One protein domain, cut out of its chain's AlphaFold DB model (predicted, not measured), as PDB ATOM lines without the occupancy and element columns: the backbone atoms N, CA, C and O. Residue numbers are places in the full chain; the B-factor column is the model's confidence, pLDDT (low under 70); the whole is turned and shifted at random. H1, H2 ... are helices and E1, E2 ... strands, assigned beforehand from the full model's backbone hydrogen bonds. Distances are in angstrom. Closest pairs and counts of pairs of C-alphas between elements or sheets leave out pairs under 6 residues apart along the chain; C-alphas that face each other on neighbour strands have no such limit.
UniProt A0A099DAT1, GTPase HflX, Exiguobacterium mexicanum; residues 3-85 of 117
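This is residues 3 to 85 of the 117 residues of the protein "GTPase HflX" of Exiguobacterium mexicanum (UniProt A0A099DAT1). A small twisted sheet of four short strands makes the core, with one helix packed on each face: H2 covers the inner strand E4 on one face, and H1 runs over the edge strand E1 on the other, its residues 13 to 21 making the contact with the sheet. Both helices run along the strands, and a long link, residues 40 to 50, leads from E2 to the far edge strand E3. The printed part has 83 residues with two named helices and four named strands, in the order E1, H1, E2, E3, E4, H2; the sheet is mixed and runs E1, E2, E4, E3. The class is mixed, helices and strands. The whole is compact, with a radius of gyration of the C-alphas of 13.2 A and spans of 38 by 32 by 23 A.

Begin with E1, residues 3 to 7, an edge strand of the sheet. Next along the printed part look at H1, residues 13 to 26, which is on the sheet at a height over the sheet of 9.1 A. It lies over E1 and runs along the strands, at 26 degrees to E1 on the local plane; their closest C-alphas are those of Ile 6 and Leu 13, 7.1 A apart. The backbone then enters E2, residues 34 to 39, the parallel neighbour of E1 at 29 degrees; look for N 6 and O 37, 2.8 A apart, and N 37 and O 4, also 2.8 A, within hydrogen-bond range. E1, H1 and E2 form a strand-helix-strand unit, two parallel neighbour strands with a helix between them along the chain, and its crossover is right-handed. E3, residues 51 to 53, is the other edge strand and is apart from both E1 and E2. E4, residues 59 to 63, forms a hairpin with E3, antiparallel at 155 degrees, where N 52 and O 61 are 2.9 A apart. On its other side E4 is parallel to E2 at 14 degrees, with N 38 and O 62 at 2.8 A. H2, residues 72 to 83, is on the sheet at a height over the sheet of 9.0 A, over E4 and along the strands, at 15 degrees to E4 on the local plane. Their closest C-alphas, those of Pro 59 and Ala 78, are 5.6 A apart. H1 and H2 lie on opposite faces of the sheet and are apart. In both helices every O i to N i+4 pair is within hydrogen-bond range.

Find C-alpha 3 at (179.629, 161.125, 117.089), where E1 begins; the strand is 12.9 A long. H1 starts at C-alpha 13, (191.672, 168.793, 111.537), and runs 20.5 A to C-alpha 26. E2, six residues, is the longest strand at 15.2 A. E3 has three residues and measures 6.4 A, and E4 measures 11.0 A. H2 runs 16.3 A from Ile 72 and ends at C-alpha 83, (171.119, 153.365, 113.677).

The two C-alphas farthest apart are those of Glu 28 and Asp 46, 39.4 A. The printed part runs from residue 3 to residue 85 without a cut, and its first and last C-alphas are 17.2 A apart. The link from E2 to E3, 11 residues, is long; those from E1 to H1 and from E3 to E4 are tight, and those from H1 to E2 and from E4 to H2 are short. The mean pLDDT of the printed part is 89.3, and residue 85 alone is under 70.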
ATOM      1  N   LEU A   3     179.606 159.892 117.870       92.88
ATOM      2  CA  LEU A   3     179.629 161.125 117.089       92.88
ATOM      3  C   LEU A   3     180.926 161.857 117.411       92.88
ATOM      4  O   LEU A   3     181.084 162.362 118.522       92.88
ATOM      5  N   HIS A   4     181.841 161.916 116.451       92.00
ATOM      6  CA  HIS A   4     183.081 162.661 116.607       92.00
ATOM      7  C   HIS A   4     182.898 164.055 116.007       92.00
ATOM      8  O   HIS A   4     182.934 164.233 114.792       92.00
ATOM      9  N   VAL A   5     182.661 165.042 116.870       92.94
ATOM     10  CA  VAL A   5     182.468 166.438 116.462       92.94
ATOM     11  C   VAL A   5     183.819 167.129 116.309       92.94
ATOM     12  O   VAL A   5     184.575 167.220 117.272       92.94
ATOM     13  N   ILE A   6     184.092 167.642 115.111       92.12
ATOM     14  CA  ILE A   6     185.355 168.279 114.728       92.12
ATOM     15  C   ILE A   6     185.053 169.679 114.201       92.12
ATOM     16  O   ILE A   6     184.054 169.886 113.517       92.12
ATOM     17  N   ASP A   7     185.904 170.650 114.509       92.62
ATOM     18  CA  ASP A   7     185.811 171.994 113.943       92.62
ATOM     19  C   ASP A   7     186.332 172.006 112.498       92.62
ATOM     20  O   ASP A   7     187.516 171.798 112.266       92.62
ATOM     21  N   ALA A   8     185.447 172.238 111.529       91.12
ATOM     22  CA  ALA A   8     185.747 172.257 110.101       91.12
ATOM     23  C   ALA A   8     186.610 173.447 109.665       91.12
ATOM     24  O   ALA A   8     187.241 173.381 108.610       91.12
ATOM     25  N   ALA A   9     186.613 174.529 110.444       88.19
ATOM     26  CA  ALA A   9     187.390 175.731 110.161       88.19
ATOM     27  C   ALA A   9     188.774 175.712 110.832       88.19
ATOM     28  O   ALA A   9     189.578 176.621 110.614       88.19
ATOM     29  N   ASP A  10     189.063 174.691 111.643       88.31
ATOM     30  CA  ASP A  10     190.365 174.502 112.270       88.31
ATOM     31  C   ASP A  10     191.349 173.845 111.286       88.31
ATOM     32  O   ASP A  10     191.051 172.844 110.633       88.31
ATOM     33  N   ASN A  11     192.557 174.398 111.193       77.19
ATOM     34  CA  ASN A  11     193.623 173.862 110.351       77.19
ATOM     35  C   ASN A  11     194.285 172.603 110.939       77.19
ATOM     36  O   ASN A  11     195.065 171.953 110.243       77.19
ATOM     37  N   ARG A  12     193.967 172.241 112.188       76.81
ATOM     38  CA  ARG A  12     194.452 171.035 112.888       76.81
ATOM     39  C   ARG A  12     193.491 169.854 112.805       76.81
ATOM     40  O   ARG A  12     193.465 168.995 113.684       76.81
ATOM     41  N   LEU A  13     192.685 169.817 111.752       76.19
ATOM     42  CA  LEU A  13     191.672 168.793 111.537       76.19
ATOM     43  C   LEU A  13     192.238 167.372 111.692       76.19
ATOM     44  O   LEU A  13     191.692 166.560 112.438       76.19
ATOM     45  N   ASP A  14     193.367 167.114 111.032       77.69
ATOM     46  CA  ASP A  14     194.011 165.802 111.013       77.69
ATOM     47  C   ASP A  14     194.561 165.417 112.393       77.69
ATOM     48  O   ASP A  14     194.428 164.268 112.804       77.69
ATOM     49  N   GLU A  15     195.114 166.372 113.147       76.75
ATOM     50  CA  GLU A  15     195.634 166.130 114.501       76.75
ATOM     51  C   GLU A  15     194.510 165.743 115.471       76.75
ATOM     52  O   GLU A  15     194.661 164.808 116.257       76.75
ATOM     53  N   ASN A  16     193.362 166.419 115.384       73.06
ATOM     54  CA  ASN A  16     192.201 166.132 116.228       73.06
ATOM     55  C   ASN A  16     191.593 164.755 115.921       73.06
ATOM     56  O   ASN A  16     191.173 164.052 116.839       73.06
ATOM     57  N   ILE A  17     191.581 164.356 114.644       78.69
ATOM     58  CA  ILE A  17     191.122 163.026 114.230       78.69
ATOM     59  C   ILE A  17     192.007 161.941 114.851       78.69
ATOM     60  O   ILE A  17     191.502 161.103 115.600       78.69
ATOM     61  N   HIS A  18     193.323 162.023 114.636       81.81
ATOM     62  CA  HIS A  18     194.278 161.027 115.136       81.81
ATOM     63  C   HIS A  18     194.317 160.958 116.668       81.81
ATOM     64  O   HIS A  18     194.489 159.880 117.239       81.81
ATOM     65  N   ALA A  19     194.153 162.096 117.353       79.44
ATOM     66  CA  ALA A  19     194.122 162.133 118.810       79.44
ATOM     67  C   ALA A  19     192.940 161.329 119.378       79.44
ATOM     68  O   ALA A  19     193.111 160.592 120.346       79.44
ATOM     69  N   VAL A  20     191.753 161.435 118.774       80.31
ATOM     70  CA  VAL A  20     190.576 160.678 119.228       80.31
ATOM     71  C   VAL A  20     190.671 159.209 118.837       80.31
ATOM     72  O   VAL A  20     190.313 158.364 119.651       80.31
ATOM     73  N   GLU A  21     191.195 158.891 117.651       82.06
ATOM     74  CA  GLU A  21     191.462 157.501 117.253       82.06
ATOM     75  C   GLU A  21     192.410 156.812 118.246       82.06
ATOM     76  O   GLU A  21     192.090 155.738 118.747       82.06
ATOM     77  N   SER A  22     193.491 157.489 118.648       81.50
ATOM     78  CA  SER A  22     194.445 156.962 119.638       81.50
ATOM     79  C   SER A  22     193.793 156.698 121.003       81.50
ATOM     80  O   SER A  22     194.095 155.704 121.656       81.50
ATOM     81  N   VAL A  23     192.883 157.575 121.445       83.69
ATOM     82  CA  VAL A  23     192.150 157.388 122.710       83.69
ATOM     83  C   VAL A  23     191.162 156.227 122.611       83.69
ATOM     84  O   VAL A  23     191.010 155.492 123.582       83.69
ATOM     85  N   LEU A  24     190.492 156.052 121.467       82.25
ATOM     86  CA  LEU A  24     189.575 154.929 121.246       82.25
ATOM     87  C   LEU A  24     190.313 153.585 121.260       82.25
ATOM     88  O   LEU A  24     189.804 152.637 121.857       82.25
ATOM     89  N   GLU A  25     191.513 153.524 120.682       83.75
ATOM     90  CA  GLU A  25     192.396 152.354 120.771       83.75
ATOM     91  C   GLU A  25     192.839 152.077 122.219       83.75
ATOM     92  O   GLU A  25     192.794 150.934 122.669       83.75
ATOM     93  N   GLU A  26     193.216 153.110 122.985       84.75
ATOM     94  CA  GLU A  26     193.678 152.957 124.377       84.75
ATOM     95  C   GLU A  26     192.606 152.358 125.305       84.75
ATOM     96  O   GLU A  26     192.932 151.641 126.254       84.75
ATOM     97  N   ILE A  27     191.329 152.632 125.034       83.94
ATOM     98  CA  ILE A  27     190.201 152.136 125.835       83.94
ATOM     99  C   ILE A  27     189.548 150.865 125.262       83.94
ATOM    100  O   ILE A  27     188.470 150.499 125.732       83.94
ATOM    101  N   GLU A  28     190.166 150.216 124.265       81.75
ATOM    102  CA  GLU A  28     189.635 149.021 123.579       81.75
ATOM    103  C   GLU A  28     188.225 149.250 122.985       81.75
ATOM    104  O   GLU A  28     187.336 148.397 123.064       81.75
ATOM    105  N   ALA A  29     187.984 150.444 122.432       79.38
ATOM    106  CA  ALA A  29     186.701 150.860 121.856       79.38
ATOM    107  C   ALA A  29     186.779 151.185 120.354       79.38
ATOM    108  O   ALA A  29     185.864 151.809 119.807       79.38
ATOM    109  N   ASP A  30     187.844 150.762 119.681       78.06
ATOM    110  CA  ASP A  30     188.095 150.947 118.248       78.06
ATOM    111  C   ASP A  30     187.065 150.231 117.352       78.06
ATOM    112  O   ASP A  30     186.797 150.667 116.234       78.06
ATOM    113  N   GLU A  31     186.385 149.201 117.866       79.19
ATOM    114  CA  GLU A  31     185.291 148.525 117.157       79.19
ATOM    115  C   GLU A  31     183.987 149.345 117.103       79.19
ATOM    116  O   GLU A  31     183.057 149.002 116.361       79.19
ATOM    117  N   ILE A  32     183.862 150.421 117.894       83.38
ATOM    118  CA  ILE A  32     182.628 151.207 117.935       83.38
ATOM    119  C   ILE A  32     182.516 152.048 116.655       83.38
ATOM    120  O   ILE A  32     183.349 152.920 116.422       83.38
ATOM    121  N   PRO A  33     181.437 151.908 115.855       85.75
ATOM    122  CA  PRO A  33     181.266 152.718 114.654       85.75
ATOM    123  C   PRO A  33     181.259 154.213 114.982       85.75
ATOM    124  O   PRO A  33     180.516 154.642 115.875       85.75
ATOM    125  N   VAL A  34     182.017 155.003 114.221       89.69
ATOM    126  CA  VAL A  34     182.141 156.459 114.377       89.69
ATOM    127  C   VAL A  34     181.515 157.181 113.179       89.69
ATOM    128  O   VAL A  34     181.691 156.772 112.032       89.69
ATOM    129  N   LEU A  35     180.781 158.262 113.443       93.44
ATOM    130  CA  LEU A  35     180.320 159.230 112.448       93.44
ATOM    131  C   LEU A  35     181.042 160.558 112.688       93.44
ATOM    132  O   LEU A  35     180.908 161.147 113.765       93.44
ATOM    133  N   LEU A  36     181.786 161.037 111.691       94.69
ATOM    134  CA  LEU A  36     182.464 162.331 111.766       94.69
ATOM    135  C   LEU A  36     181.452 163.464 111.554       94.69
ATOM    136  O   LEU A  36     180.696 163.459 110.582       94.69
ATOM    137  N   VAL A  37     181.445 164.453 112.439       96.38
ATOM    138  CA  VAL A  37     180.574 165.629 112.357       96.38
ATOM    139  C   VAL A  37     181.444 166.869 112.232       96.38
ATOM    140  O   VAL A  37     181.983 167.365 113.219       96.38
ATOM    141  N   MET A  38     181.572 167.373 111.009       95.75
ATOM    142  CA  MET A  38     182.336 168.573 110.689       95.75
ATOM    143  C   MET A  38     181.493 169.804 111.013       95.75
ATOM    144  O   MET A  38     180.648 170.217 110.220       95.75
ATOM    145  N   ASN A  39     181.678 170.343 112.208       95.50
ATOM    146  CA  ASN A  39     180.962 171.499 112.723       95.50
ATOM    147  C   ASN A  39     181.603 172.818 112.257       95.50
ATOM    148  O   ASN A  39     182.765 172.840 111.878       95.50
ATOM    149  N   LYS A  40     180.881 173.934 112.376       95.31
ATOM    150  CA  LYS A  40     181.321 175.299 112.022       95.31
ATOM    151  C   LYS A  40     181.523 175.560 110.527       95.31
ATOM    152  O   LYS A  40     182.350 176.380 110.136       95.31
ATOM    153  N   VAL A  41     180.749 174.898 109.667       95.75
ATOM    154  CA  VAL A  41     180.817 175.161 108.215       95.75
ATOM    155  C   VAL A  41     180.382 176.569 107.815       95.75
ATOM    156  O   VAL A  41     180.703 177.003 106.719       95.75
ATOM    157  N   ASP A  42     179.711 177.303 108.704       94.38
ATOM    158  CA  ASP A  42     179.395 178.726 108.540       94.38
ATOM    159  C   ASP A  42     180.641 179.625 108.459       94.38
ATOM    160  O   ASP A  42     180.561 180.745 107.963       94.38
ATOM    161  N   MET A  43     181.796 179.128 108.911       94.25
ATOM    162  CA  MET A  43     183.085 179.818 108.813       94.25
ATOM    163  C   MET A  43     183.838 179.492 107.512       94.25
ATOM    164  O   MET A  43     184.903 180.058 107.268       94.25
ATOM    165  N   LEU A  44     183.317 178.579 106.686       91.81
ATOM    166  CA  LEU A  44     183.887 178.223 105.388       91.81
ATOM    167  C   LEU A  44     183.197 179.032 104.281       91.81
ATOM    168  O   LEU A  44     181.970 179.072 104.205       91.81
ATOM    169  N   GLU A  45     183.976 179.654 103.396       90.75
ATOM    170  CA  GLU A  45     183.421 180.397 102.258       90.75
ATOM    171  C   GLU A  45     182.728 179.456 101.260       90.75
ATOM    172  O   GLU A  45     183.274 178.418 100.883       90.75
ATOM    173  N   ASP A  46     181.513 179.832 100.842       89.12
ATOM    174  CA  ASP A  46     180.686 179.133  99.847       89.12
ATOM    175  C   ASP A  46     180.495 177.623 100.102       89.12
ATOM    176  O   ASP A  46     180.346 176.818  99.175       89.12
ATOM    177  N   PHE A  47     180.472 177.214 101.373       92.81
ATOM    178  CA  PHE A  47     180.337 175.808 101.734       92.81
ATOM    179  C   PHE A  47     178.876 175.373 101.882       92.81
ATOM    180  O   PHE A  47     178.106 175.936 102.657       92.81
ATOM    181  N   ILE A  48     178.507 174.294 101.186       93.94
ATOM    182  CA  ILE A  48     177.173 173.693 101.273       93.94
ATOM    183  C   ILE A  48     177.231 172.435 102.158       93.94
ATOM    184  O   ILE A  48     177.982 171.501 101.834       93.94
ATOM    185  N   PRO A  49     176.436 172.370 103.246       96.12
ATOM    186  CA  PRO A  49     176.279 171.173 104.066       96.12
ATOM    187  C   PRO A  49     175.917 169.940 103.236       96.12
ATOM    188  O   PRO A  49     175.063 169.993 102.350       96.12
ATOM    189  N   ARG A  50     176.549 168.809 103.543       97.19
ATOM    190  CA  ARG A  50     176.357 167.540 102.832       97.19
ATOM    191  C   ARG A  50     176.681 166.347 103.724       97.19
ATOM    192  O   ARG A  50     177.224 166.502 104.819       97.19
ATOM    193  N   ILE A  51     176.363 165.162 103.220       97.56
ATOM    194  CA  ILE A  51     176.769 163.878 103.788       97.56
ATOM    195  C   ILE A  51     177.808 163.281 102.842       97.56
ATOM    196  O   ILE A  51     177.496 163.075 101.668       97.56
ATOM    197  N   ASP A  52     179.001 162.976 103.344       96.50
ATOM    198  CA  ASP A  52     179.954 162.152 102.604       96.50
ATOM    199  C   ASP A  52     179.730 160.682 102.983       96.50
ATOM    200  O   ASP A  52     179.487 160.340 104.150       96.50
ATOM    201  N   ARG A  53     179.784 159.810 101.978       94.75
ATOM    202  CA  ARG A  53     179.462 158.385 102.083       94.75
ATOM    203  C   ARG A  53     180.642 157.537 101.618       94.75
ATOM    204  O   ARG A  53     181.415 157.991 100.776       94.75
ATOM    205  N   ASP A  54     180.779 156.341 102.183       92.25
ATOM    206  CA  ASP A  54     181.766 155.346 101.742       92.25
ATOM    207  C   ASP A  54     181.298 154.569 100.494       92.25
ATOM    208  O   ASP A  54     180.254 154.864  99.908       92.25
ATOM    209  N   GLU A  55     182.086 153.575 100.075       90.75
ATOM    210  CA  GLU A  55     181.806 152.722  98.909       90.75
ATOM    211  C   GLU A  55     180.521 151.888  99.061       90.75
ATOM    212  O   GLU A  55     179.853 151.604  98.067       90.75
ATOM    213  N   ASP A  56     180.125 151.573 100.298       87.81
ATOM    214  CA  ASP A  56     178.865 150.895 100.635       87.81
ATOM    215  C   ASP A  56     177.683 151.878 100.732       87.81
ATOM    216  O   ASP A  56     176.586 151.511 101.167       87.81
ATOM    217  N   ASN A  57     177.892 153.146 100.364       88.00
ATOM    218  CA  ASN A  57     176.927 154.232 100.480       88.00
ATOM    219  C   ASN A  57     176.512 154.537 101.938       88.00
ATOM    220  O   ASN A  57     175.469 155.160 102.163       88.00
ATOM    221  N   LYS A  58     177.312 154.161 102.945       90.94
ATOM    222  CA  LYS A  58     177.031 154.463 104.357       90.94
ATOM    223  C   LYS A  58     177.552 155.861 104.724       90.94
ATOM    224  O   LYS A  58     178.678 156.209 104.368       90.94
ATOM    225  N   PRO A  59     176.791 156.676 105.480       94.62
ATOM    226  CA  PRO A  59     177.219 158.019 105.892       94.62
ATOM    227  C   PRO A  59     178.473 157.987 106.769       94.62
ATOM    228  O   PRO A  59     178.386 157.525 107.897       94.62
ATOM    229  N   VAL A  60     179.636 158.447 106.314       94.88
ATOM    230  CA  VAL A  60     180.874 158.472 107.131       94.88
ATOM    231  C   VAL A  60     181.148 159.837 107.751       94.88
ATOM    232  O   VAL A  60     181.784 159.930 108.803       94.88
ATOM    233  N   ARG A  61     180.641 160.900 107.124       95.62
ATOM    234  CA  ARG A  61     180.867 162.277 107.554       95.62
ATOM    235  C   ARG A  61     179.654 163.140 107.255       95.62
ATOM    236  O   ARG A  61     179.047 163.009 106.194       95.62
ATOM    237  N   VAL A  62     179.325 164.047 108.166       97.44
ATOM    238  CA  VAL A  62     178.276 165.048 107.966       97.44
ATOM    239  C   VAL A  62     178.822 166.427 108.271       97.44
ATOM    240  O   VAL A  62     179.506 166.628 109.271       97.44
ATOM    241  N   TRP A  63     178.498 167.375 107.406       97.50
ATOM    242  CA  TRP A  63     178.920 168.760 107.518       97.50
ATOM    243  C   TRP A  63     177.775 169.610 108.056       97.50
ATOM    244  O   TRP A  63     176.685 169.596 107.482       97.50
ATOM    245  N   VAL A  64     178.008 170.319 109.160       97.94
ATOM    246  CA  VAL A  64     176.977 171.073 109.881       97.94
ATOM    247  C   VAL A  64     177.504 172.406 110.405       97.94
ATOM    248  O   VAL A  64     178.695 172.582 110.659       97.94
ATOM    249  N   SER A  65     176.595 173.336 110.659       97.31
ATOM    250  CA  SER A  65     176.826 174.426 111.596       97.31
ATOM    251  C   SER A  65     175.851 174.272 112.751       97.31
ATOM    252  O   SER A  65     174.645 174.458 112.602       97.31
ATOM    253  N   ALA A  66     176.369 173.950 113.934       95.38
ATOM    254  CA  ALA A  66     175.565 173.948 115.151       95.38
ATOM    255  C   ALA A  66     175.070 175.359 115.523       95.38
ATOM    256  O   ALA A  66     174.108 175.485 116.277       95.38
ATOM    257  N   GLN A  67     175.721 176.410 115.008       96.00
ATOM    258  CA  GLN A  67     175.357 177.798 115.273       96.00
ATOM    259  C   GLN A  67     174.180 178.262 114.409       96.00
ATOM    260  O   GLN A  67     173.247 178.860 114.943       96.00
ATOM    261  N   THR A  68     174.210 178.001 113.099       95.81
ATOM    262  CA  THR A  68     173.125 178.405 112.186       95.81
ATOM    263  C   THR A  68     172.013 177.359 112.096       95.81
ATOM    264  O   THR A  68     170.879 177.690 111.761       95.81
ATOM    265  N   GLY A  69     172.316 176.101 112.432       95.38
ATOM    266  CA  GLY A  69     171.428 174.954 112.245       95.38
ATOM    267  C   GLY A  69     171.548 174.307 110.860       95.38
ATOM    268  O   GLY A  69     170.882 173.303 110.591       95.38
ATOM    269  N   ASP A  70     172.408 174.837 109.990       96.56
ATOM    270  CA  ASP A  70     172.630 174.292 108.655       96.56
ATOM    271  C   ASP A  70     173.214 172.875 108.730       96.56
ATOM    272  O   ASP A  70     174.092 172.573 109.538       96.56
ATOM    273  N   GLY A  71     172.696 171.965 107.904       96.12
ATOM    274  CA  GLY A  71     173.121 170.561 107.888       96.12
ATOM    275  C   GLY A  71     172.598 169.697 109.043       96.12
ATOM    276  O   GLY A  71     172.732 168.476 108.978       96.12
ATOM    277  N   ILE A  72     171.929 170.253 110.060       96.56
ATOM    278  CA  ILE A  72     171.339 169.454 111.152       96.56
ATOM    279  C   ILE A  72     170.304 168.424 110.651       96.56
ATOM    280  O   ILE A  72     170.353 167.279 111.109       96.56
ATOM    281  N   PRO A  73     169.420 168.729 109.676       96.75
ATOM    282  CA  PRO A  73     168.550 167.708 109.086       96.75
ATOM    283  C   PRO A  73     169.325 166.555 108.425       96.75
ATOM    284  O   PRO A  73     168.906 165.404 108.517       96.75
ATOM    285  N   LEU A  74     170.479 166.845 107.813       97.25
ATOM    286  CA  LEU A  74     171.355 165.833 107.211       97.25
ATOM    287  C   LEU A  74     172.034 164.967 108.276       97.25
ATOM    288  O   LEU A  74     172.205 163.766 108.076       97.25
ATOM    289  N   LEU A  75     172.385 165.548 109.427       96.44
ATOM    290  CA  LEU A  75     172.913 164.794 110.564       96.44
ATOM    291  C   LEU A  75     171.874 163.811 111.100       96.44
ATOM    292  O   LEU A  75     172.200 162.650 111.339       96.44
ATOM    293  N   LEU A  76     170.621 164.248 111.241       93.94
ATOM    294  CA  LEU A  76     169.526 163.364 111.639       93.94
ATOM    295  C   LEU A  76     169.320 162.242 110.619       93.94
ATOM    296  O   LEU A  76     169.224 161.088 111.021       93.94
ATOM    297  N   GLN A  77     169.339 162.557 109.322       93.31
ATOM    298  CA  GLN A  77     169.270 161.548 108.265       93.31
ATOM    299  C   GLN A  77     170.406 160.519 108.389       93.31
ATOM    300  O   GLN A  77     170.149 159.317 108.396       93.31
ATOM    301  N   ALA A  78     171.656 160.969 108.527       94.25
ATOM    302  CA  ALA A  78     172.808 160.081 108.662       94.25
ATOM    303  C   ALA A  78     172.724 159.197 109.915       94.25
ATOM    304  O   ALA A  78     173.070 158.017 109.868       94.25
ATOM    305  N   LEU A  79     172.241 159.757 111.029       91.56
ATOM    306  CA  LEU A  79     171.993 159.021 112.265       91.56
ATOM    307  C   LEU A  79     170.909 157.960 112.084       91.56
ATOM    308  O   LEU A  79     171.113 156.830 112.519       91.56
ATOM    309  N   THR A  80     169.796 158.294 111.428       89.12
ATOM    310  CA  THR A  80     168.749 157.326 111.087       89.12
ATOM    311  C   THR A  80     169.346 156.186 110.271       89.12
ATOM    312  O   THR A  80     169.296 155.043 110.700       89.12
ATOM    313  N   GLU A  81     170.032 156.474 109.169       89.19
ATOM    314  CA  GLU A  81     170.629 155.432 108.326       89.19
ATOM    315  C   GLU A  81     171.651 154.551 109.069       89.19
ATOM    316  O   GLU A  81     171.715 153.345 108.838       89.19
ATOM    317  N   ARG A  82     172.435 155.125 109.991       87.38
ATOM    318  CA  ARG A  82     173.443 154.387 110.775       87.38
ATOM    319  C   ARG A  82     172.863 153.576 111.935       87.38
ATOM    320  O   ARG A  82     173.500 152.616 112.363       87.38
ATOM    321  N   LEU A  83     171.717 153.975 112.482       84.12
ATOM    322  CA  LEU A  83     171.119 153.365 113.677       84.12
ATOM    323  C   LEU A  83     169.930 152.461 113.367       84.12
ATOM    324  O   LEU A  83     169.619 151.580 114.164       84.12
ATOM    325  N   SER A  84     169.256 152.673 112.241       71.62
ATOM    326  CA  SER A  84     167.994 152.006 111.938       71.62
ATOM    327  C   SER A  84     168.115 150.515 111.608       71.62
ATOM    328  O   SER A  84     167.087 149.854 111.489       71.62
ATOM    329  N   GLY A  85     169.326 149.957 111.499       64.88
ATOM    330  CA  GLY A  85     169.511 148.602 110.971       64.88
ATOM    331  C   GLY A  85     168.926 148.472 109.557       64.88
ATOM    332  O   GLY A  85     168.593 149.470 108.918       64.88
TER     333      GLY A  85